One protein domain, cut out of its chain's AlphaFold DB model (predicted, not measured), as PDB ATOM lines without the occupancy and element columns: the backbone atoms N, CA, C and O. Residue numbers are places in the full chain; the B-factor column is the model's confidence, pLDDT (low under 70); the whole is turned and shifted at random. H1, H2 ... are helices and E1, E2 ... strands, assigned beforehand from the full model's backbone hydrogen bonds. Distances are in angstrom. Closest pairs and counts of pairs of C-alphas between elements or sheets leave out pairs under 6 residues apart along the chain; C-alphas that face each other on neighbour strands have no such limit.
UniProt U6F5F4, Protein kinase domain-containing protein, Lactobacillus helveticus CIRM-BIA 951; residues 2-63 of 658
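This is residues 2 to 63 of the 658 residues of the protein "Protein kinase domain-containing protein" of Lactobacillus helveticus CIRM-BIA 951 (UniProt U6F5F4). With little regular structure, this is a long rod with a small three-stranded sheet at one end, the short helix H1 at the other, and residues 10 to 39, a looping stretch with no named element, joining them. The 62 printed residues run H1, E1, E2, E3, and only 21 are in named elements, helices and strands mixed. The sheet, E1 - E2 - E3, is an antiparallel meander, each strand the neighbour of the one before. It is only just extended, close to loose: radius of gyration of the C-alphas 16.3 A, spans 50 by 24 by 14 A.

E2, residues 49 to 54, measures 16.6 A. E1 is residues 40 to 43, 10.1 A; E3 is residues 60 to 62, 7.0 A, ending at C-alpha 62 (91.707, 25.909, 107.191). H1, residues 2 to 9, 10.5 A, begins at C-alpha 2 (79.282, 52.261, 104.093).

Hairpin E1 and E2 has N 42 and O 50 at 3.0 A; hairpin E2 and E3 has N 61 and O 53 at 2.8 A, both within hydrogen-bond range. The pairing is staggered: E2 pairs with E1 over residues 49 to 52 and with E3 over 52 to 54. Edge strands E1 and E3 are only just apart, closest C-alphas 8.4 A. H1 is not on the sheet; in it every O i to N i+4 pair is within hydrogen-bond range. Residues 22 to 23 pair with 31 to 32, antiparallel.

The C-alphas of Arg 12 and Arg 45, the two farthest apart, are 50.2 A apart. The printed part has no cut; H1 to E1 is a long link, the other links are tight. No printed residue is under 70 in pLDDT.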
ATOM      1  N   LEU A   2      80.594  52.941 104.050       87.38
ATOM      2  CA  LEU A   2      79.282  52.261 104.093       87.38
ATOM      3  C   LEU A   2      78.843  51.787 105.492       87.38
ATOM      4  O   LEU A   2      77.751  52.130 105.930       87.38
ATOM      5  N   LEU A   3      79.699  51.074 106.235       87.38
ATOM      6  CA  LEU A   3      79.370  50.600 107.591       87.38
ATOM      7  C   LEU A   3      79.017  51.740 108.557       87.38
ATOM      8  O   LEU A   3      78.160  51.578 109.416       87.38
ATOM      9  N   GLY A   4      79.641  52.912 108.406       88.56
ATOM     10  CA  GLY A   4      79.301  54.097 109.198       88.56
ATOM     11  C   GLY A   4      77.912  54.649 108.869       88.56
ATOM     12  O   GLY A   4      77.182  55.029 109.782       88.56
ATOM     13  N   ILE A   5      77.537  54.657 107.586       93.88
ATOM     14  CA  ILE A   5      76.204  55.069 107.122       93.88
ATOM     15  C   ILE A   5      75.148  54.083 107.627       93.88
ATOM     16  O   ILE A   5      74.174  54.503 108.250       93.88
ATOM     17  N   LEU A   6      75.373  52.781 107.420       93.88
ATOM     18  CA  LEU A   6      74.484  51.726 107.900       93.88
ATOM     19  C   LEU A   6      74.328  51.797 109.417       93.88
ATOM     20  O   LEU A   6      73.208  51.769 109.909       93.88
ATOM     21  N   HIS A   7      75.424  51.978 110.159       92.12
ATOM     22  CA  HIS A   7      75.371  52.065 111.616       92.12
ATOM     23  C   HIS A   7      74.491  53.217 112.091       92.12
ATOM     24  O   HIS A   7      73.734  53.016 113.028       92.12
ATOM     25  N   LYS A   8      74.523  54.383 111.428       92.38
ATOM     26  CA  LYS A   8      73.623  55.508 111.736       92.38
ATOM     27  C   LYS A   8      72.171  55.229 111.336       92.38
ATOM     28  O   LYS A   8      71.258  55.576 112.075       92.38
ATOM     29  N   LYS A   9      71.942  54.627 110.166       94.69
ATOM     30  CA  LYS A   9      70.590  54.362 109.643       94.69
ATOM     31  C   LYS A   9      69.874  53.233 110.387       94.69
ATOM     32  O   LYS A   9      68.651  53.255 110.465       94.69
ATOM     33  N   LEU A  10      70.625  52.286 110.946       93.75
ATOM     34  CA  LEU A  10      70.089  51.083 111.578       93.75
ATOM     35  C   LEU A  10      70.030  51.149 113.115       93.75
ATOM     36  O   LEU A  10      69.680  50.155 113.735       93.75
ATOM     37  N   GLN A  11      70.315  52.297 113.748       88.81
ATOM     38  CA  GLN A  11      70.336  52.413 115.223       88.81
ATOM     39  C   GLN A  11      69.002  52.082 115.904       88.81
ATOM     40  O   GLN A  11      68.993  51.738 117.078       88.81
ATOM     41  N   ARG A  12      67.881  52.225 115.187       89.12
ATOM     42  CA  ARG A  12      66.531  51.960 115.711       89.12
ATOM     43  C   ARG A  12      66.094  50.503 115.563       89.12
ATOM     44  O   ARG A  12      65.003  50.161 116.003       89.12
ATOM     45  N   PHE A  13      66.895  49.681 114.896       86.00
ATOM     46  CA  PHE A  13      66.588  48.278 114.671       86.00
ATOM     47  C   PHE A  13      67.420  47.429 115.621       86.00
ATOM     48  O   PHE A  13      68.620  47.662 115.774       86.00
ATOM     49  N   SER A  14      66.787  46.420 116.202       80.19
ATOM     50  CA  SER A  14      67.481  45.372 116.938       80.19
ATOM     51  C   SER A  14      67.830  44.221 116.010       80.19
ATOM     52  O   SER A  14      67.099  43.907 115.068       80.19
ATOM     53  N   GLY A  15      68.982  43.615 116.263       79.62
ATOM     54  CA  GLY A  15      69.502  42.496 115.493       79.62
ATOM     55  C   GLY A  15      69.873  41.333 116.397       79.62
ATOM     56  O   GLY A  15      69.924  41.459 117.617       79.62
ATOM     57  N   VAL A  16      70.141  40.189 115.779       80.50
ATOM     58  CA  VAL A  16      70.568  38.980 116.486       80.50
ATOM     59  C   VAL A  16      72.086  38.909 116.531       80.50
ATOM     60  O   VAL A  16      72.769  39.214 115.549       80.50
ATOM     61  N   ARG A  17      72.650  38.482 117.662       80.12
ATOM     62  CA  ARG A  17      74.084  38.207 117.744       80.12
ATOM     63  C   ARG A  17      74.435  36.957 116.941       80.12
ATOM     64  O   ARG A  17      73.915  35.876 117.194       80.12
ATOM     65  N   VAL A  18      75.401  37.095 116.037       80.25
ATOM     66  CA  VAL A  18      76.041  35.969 115.348       80.25
ATOM     67  C   VAL A  18      77.343  35.642 116.091       80.25
ATOM     68  O   VAL A  18      78.273  36.446 116.037       80.25
ATOM     69  N   PRO A  19      77.452  34.508 116.815       75.12
ATOM     70  CA  PRO A  19      78.599  34.242 117.693       75.12
ATOM     71  C   PRO A  19      79.962  34.214 116.986       75.12
ATOM     72  O   PRO A  19      80.969  34.602 117.572       75.12
ATOM     73  N   SER A  20      80.002  33.769 115.726       77.62
ATOM     74  CA  SER A  20      81.221  33.731 114.905       77.62
ATOM     75  C   SER A  20      81.688  35.107 114.424       77.62
ATOM     76  O   SER A  20      82.811  35.238 113.935       77.62
ATOM     77  N   ASP A  21      80.845  36.131 114.548       86.19
ATOM     78  CA  ASP A  21      81.046  37.432 113.929       86.19
ATOM     79  C   ASP A  21      81.297  38.496 115.001       86.19
ATOM     80  O   ASP A  21      80.966  38.350 116.180       86.19
ATOM     81  N   LYS A  22      81.903  39.605 114.587       86.00
ATOM     82  CA  LYS A  22      82.202  40.742 115.449       86.00
ATOM     83  C   LYS A  22      81.287  41.908 115.117       86.00
ATOM     84  O   LYS A  22      81.180  42.306 113.961       86.00
ATOM     85  N   ARG A  23      80.659  42.496 116.134       87.25
ATOM     86  CA  ARG A  23      79.831  43.696 115.959       87.25
ATOM     87  C   ARG A  23      80.677  44.885 115.519       87.25
ATOM     88  O   ARG A  23      81.790  45.106 116.004       87.25
ATOM     89  N   TYR A  24      80.139  45.669 114.592       88.50
ATOM     90  CA  TYR A  24      80.709  46.957 114.233       88.50
ATOM     91  C   TYR A  24      80.280  48.000 115.273       88.50
ATOM     92  O   TYR A  24      79.105  48.362 115.355       88.50
ATOM     93  N   LYS A  25      81.240  48.487 116.072       86.19
ATOM     94  CA  LYS A  25      80.986  49.365 117.230       86.19
ATOM     95  C   LYS A  25      79.969  48.718 118.190       86.19
ATOM     96  O   LYS A  25      80.112  47.547 118.522       86.19
ATOM     97  N   ASN A  26      78.956  49.462 118.621       84.94
ATOM     98  CA  ASN A  26      77.845  49.011 119.459       84.94
ATOM     99  C   ASN A  26      76.591  48.636 118.640       84.94
ATOM    100  O   ASN A  26      75.488  48.661 119.170       84.94
ATOM    101  N   SER A  27      76.722  48.348 117.340       88.25
ATOM    102  CA  SER A  27      75.567  47.988 116.510       88.25
ATOM    103  C   SER A  27      75.033  46.597 116.857       88.25
ATOM    104  O   SER A  27      75.795  45.636 116.840       88.25
ATOM    105  N   GLU A  28      73.719  46.465 117.050       85.06
ATOM    106  CA  GLU A  28      73.061  45.154 117.220       85.06
ATOM    107  C   GLU A  28      72.853  44.413 115.891       85.06
ATOM    108  O   GLU A  28      72.837  43.187 115.853       85.06
ATOM    109  N   VAL A  29      72.737  45.161 114.789       88.81
ATOM    110  CA  VAL A  29      72.414  44.631 113.452       88.81
ATOM    111  C   VAL A  29      73.655  44.385 112.591       88.81
ATOM    112  O   VAL A  29      73.674  43.481 111.761       88.81
ATOM    113  N   ILE A  30      74.706  45.190 112.759       90.81
ATOM    114  CA  ILE A  30      75.856  45.183 111.850       90.81
ATOM    115  C   ILE A  30      77.003  44.396 112.470       90.81
ATOM    116  O   ILE A  30      77.621  44.839 113.441       90.81
ATOM    117  N   SER A  31      77.329  43.268 111.847       88.56
ATOM    118  CA  SER A  31      78.466  42.426 112.213       88.56
ATOM    119  C   SER A  31      79.384  42.188 111.013       88.56
ATOM    120  O   SER A  31      78.979  42.338 109.863       88.56
ATOM    121  N   TYR A  32      80.643  41.856 111.281       87.12
ATOM    122  CA  TYR A  32      81.639  41.478 110.288       87.12
ATOM    123  C   TYR A  32      82.402  40.241 110.761       87.12
ATOM    124  O   TYR A  32      82.677  40.074 111.948       87.12
ATOM    125  N   ARG A  33      82.794  39.386 109.820       85.31
ATOM    126  CA  ARG A  33      83.633  38.209 110.073       85.31
ATOM    127  C   ARG A  33      84.809  38.175 109.121       85.31
ATOM    128  O   ARG A  33      84.739  38.715 108.019       85.31
ATOM    129  N   PHE A  34      85.859  37.489 109.548       82.25
ATOM    130  CA  PHE A  34      86.876  36.991 108.637       82.25
ATOM    131  C   PHE A  34      86.532  35.540 108.280       82.25
ATOM    132  O   PHE A  34      86.117  34.777 109.150       82.25
ATOM    133  N   GLY A  35      86.633  35.158 107.010       81.94
ATOM    134  CA  GLY A  35      86.359  33.790 106.569       81.94
ATOM    135  C   GLY A  35      86.180  33.683 105.059       81.94
ATOM    136  O   GLY A  35      86.294  34.675 104.339       81.94
ATOM    137  N   GLY A  36      85.901  32.472 104.579       78.19
ATOM    138  CA  GLY A  36      85.816  32.197 103.146       78.19
ATOM    139  C   GLY A  36      84.575  32.796 102.482       78.19
ATOM    140  O   GLY A  36      83.543  32.136 102.431       78.19
ATOM    141  N   PHE A  37      84.686  34.015 101.945       77.56
ATOM    142  CA  PHE A  37      83.722  34.565 100.976       77.56
ATOM    143  C   PHE A  37      83.921  33.958  99.578       77.56
ATOM    144  O   PHE A  37      82.952  33.694  98.877       77.56
ATOM    145  N   PHE A  38      85.176  33.661  99.229       77.69
ATOM    146  CA  PHE A  38      85.576  32.876  98.058       77.69
ATOM    147  C   PHE A  38      86.465  31.713  98.514       77.69
ATOM    148  O   PHE A  38      87.679  31.737  98.294       77.69
ATOM    149  N   PRO A  39      85.912  30.741  99.263       78.06
ATOM    150  CA  PRO A  39      86.737  29.691  99.826       78.06
ATOM    151  C   PRO A  39      87.292  28.799  98.719       78.06
ATOM    152  O   PRO A  39      86.569  28.398  97.808       78.06
ATOM    153  N   GLN A  40      88.565  28.437  98.843       85.06
ATOM    154  CA  GLN A  40      89.148  27.391  98.013       85.06
ATOM    155  C   GLN A  40      88.826  26.048  98.654       85.06
ATOM    156  O   GLN A  40      89.192  25.801  99.803       85.06
ATOM    157  N   ILE A  41      88.088  25.201  97.943       86.69
ATOM    158  CA  ILE A  41      87.660  23.905  98.464       86.69
ATOM    159  C   ILE A  41      88.609  22.844  97.926       86.69
ATOM    160  O   ILE A  41      88.628  22.600  96.722       86.69
ATOM    161  N   PHE A  42      89.358  22.205  98.821       85.75
ATOM    162  CA  PHE A  42      90.285  21.131  98.471       85.75
ATOM    163  C   PHE A  42      89.893  19.826  99.142       85.75
ATOM    164  O   PHE A  42      89.518  19.811 100.322       85.75
ATOM    165  N   MET A  43      90.058  18.729  98.405       86.00
ATOM    166  CA  MET A  43      89.924  17.392  98.963       86.00
ATOM    167  C   MET A  43      91.218  16.992  99.676       86.00
ATOM    168  O   MET A  43      92.319  17.133  99.142       86.00
ATOM    169  N   THR A  44      91.099  16.489 100.901       86.38
ATOM    170  CA  THR A  44      92.236  15.930 101.635       86.38
ATOM    171  C   THR A  44      92.568  14.519 101.143       86.38
ATOM    172  O   THR A  44      91.761  13.845 100.503       86.38
ATOM    173  N   ARG A  45      93.739  14.003 101.535       83.12
ATOM    174  CA  ARG A  45      94.116  12.595 101.305       83.12
ATOM    175  C   ARG A  45      93.161  11.574 101.941       83.12
ATOM    176  O   ARG A  45      93.229  10.399 101.609       83.12
ATOM    177  N   ASN A  46      92.307  11.995 102.875       82.62
ATOM    178  CA  ASN A  46      91.312  11.127 103.504       82.62
ATOM    179  C   ASN A  46      89.947  11.194 102.802       82.62
ATOM    180  O   ASN A  46      89.054  10.450 103.180       82.62
ATOM    181  N   GLY A  47      89.792  12.044 101.780       78.06
ATOM    182  CA  GLY A  47      88.523  12.259 101.083       78.06
ATOM    183  C   GLY A  47      87.694  13.417 101.644       78.06
ATOM    184  O   GLY A  47      86.717  13.806 101.020       78.06
ATOM    185  N   ASP A  48      88.091  14.034 102.760       83.94
ATOM    186  CA  ASP A  48      87.338  15.157 103.335       83.94
ATOM    187  C   ASP A  48      87.456  16.429 102.486       83.94
ATOM    188  O   ASP A  48      88.558  16.799 102.069       83.94
ATOM    189  N   MET A  49      86.344  17.145 102.302       85.38
ATOM    190  CA  MET A  49      86.334  18.467 101.669       85.38
ATOM    191  C   MET A  49      86.625  19.551 102.705       85.38
ATOM    192  O   MET A  49      85.888  19.724 103.674       85.38
ATOM    193  N   THR A  50      87.702  20.305 102.489       85.81
ATOM    194  CA  THR A  50      88.141  21.370 103.399       85.81
ATOM    195  C   THR A  50      88.052  22.730 102.731       85.81
ATOM    196  O   THR A  50      88.551  22.926 101.624       85.81
ATOM    197  N   TYR A  51      87.424  23.679 103.424       87.88
ATOM    198  CA  TYR A  51      87.405  25.081 103.028       87.88
ATOM    199  C   TYR A  51      88.718  25.720 103.464       87.88
ATOM    200  O   TYR A  51      89.061  25.681 104.647       87.88
ATOM    201  N   LYS A  52      89.444  26.313 102.519       88.50
ATOM    202  CA  LYS A  52      90.681  27.036 102.786       88.50
ATOM    203  C   LYS A  52      90.569  28.514 102.445       88.50
ATOM    204  O   LYS A  52      89.891  28.909 101.495       88.50
ATOM    205  N   ILE A  53      91.270  29.311 103.240       90.56
ATOM    206  CA  ILE A  53      91.459  30.754 103.082       90.56
ATOM    207  C   ILE A  53      92.951  31.071 103.143       90.56
ATOM    208  O   ILE A  53      93.738  30.243 103.596       90.56
ATOM    209  N   LEU A  54      93.335  32.259 102.686       89.94
ATOM    210  CA  LEU A  54      94.706  32.744 102.820       89.94
ATOM    211  C   LEU A  54      94.905  33.387 104.195       89.94
ATOM    212  O   LEU A  54      94.026  34.104 104.685       89.94
ATOM    213  N   ASP A  55      96.053  33.121 104.807       90.25
ATOM    214  CA  ASP A  55      96.558  33.913 105.925       90.25
ATOM    215  C   ASP A  55      97.305  35.170 105.433       90.25
ATOM    216  O   ASP A  55      97.329  35.472 104.238       90.25
ATOM    217  N   GLY A  56      97.889  35.933 106.362       89.94
ATOM    218  CA  GLY A  56      98.624  37.158 106.034       89.94
ATOM    219  C   GLY A  56      99.926  36.941 105.256       89.94
ATOM    220  O   GLY A  56     100.474  37.910 104.741       89.94
ATOM    221  N   GLU A  57     100.409  35.701 105.146       92.75
ATOM    222  CA  GLU A  57     101.610  35.331 104.386       92.75
ATOM    223  C   GLU A  57     101.267  34.757 103.000       92.75
ATOM    224  O   GLU A  57     102.161  34.482 102.202       92.75
ATOM    225  N   GLY A  58      99.977  34.591 102.683       89.25
ATOM    226  CA  GLY A  58      99.527  33.984 101.432       89.25
ATOM    227  C   GLY A  58      99.511  32.453 101.460       89.25
ATOM    228  O   GLY A  58      99.399  31.822 100.407       89.25
ATOM    229  N   ASN A  59      99.577  31.833 102.640       90.31
ATOM    230  CA  ASN A  59      99.461  30.387 102.779       90.31
ATOM    231  C   ASN A  59      97.991  29.970 102.903       90.31
ATOM    232  O   ASN A  59      97.201  30.588 103.619       90.31
ATOM    233  N   PHE A  60      97.616  28.868 102.247       88.12
ATOM    234  CA  PHE A  60      96.286  28.284 102.413       88.12
ATOM    235  C   PHE A  60      96.145  27.574 103.764       88.12
ATOM    236  O   PHE A  60      96.682  26.480 103.962       88.12
ATOM    237  N   ILE A  61      95.326  28.139 104.646       88.19
ATOM    238  CA  ILE A  61      94.961  27.582 105.953       88.19
ATOM    239  C   ILE A  61      93.487  27.148 105.987       88.19
ATOM    240  O   ILE A  61      92.692  27.556 105.143       88.19
ATOM    241  N   SER A  62      93.104  26.326 106.969       86.69
ATOM    242  CA  SER A  62      91.707  25.909 107.191       86.69
ATOM    243  C   SER A  62      90.811  27.087 107.612       86.69
ATOM    244  O   SER A  62      91.171  27.846 108.516       86.69
ATOM    245  N   ASP A  63      89.625  27.217 107.007       86.00
ATOM    246  CA  ASP A  63      88.550  28.128 107.446       86.00
ATOM    247  C   ASP A  63      87.820  27.546 108.671       86.00
ATOM    248  O   ASP A  63      86.699  27.035 108.588       86.00
TER     249      ASP A  63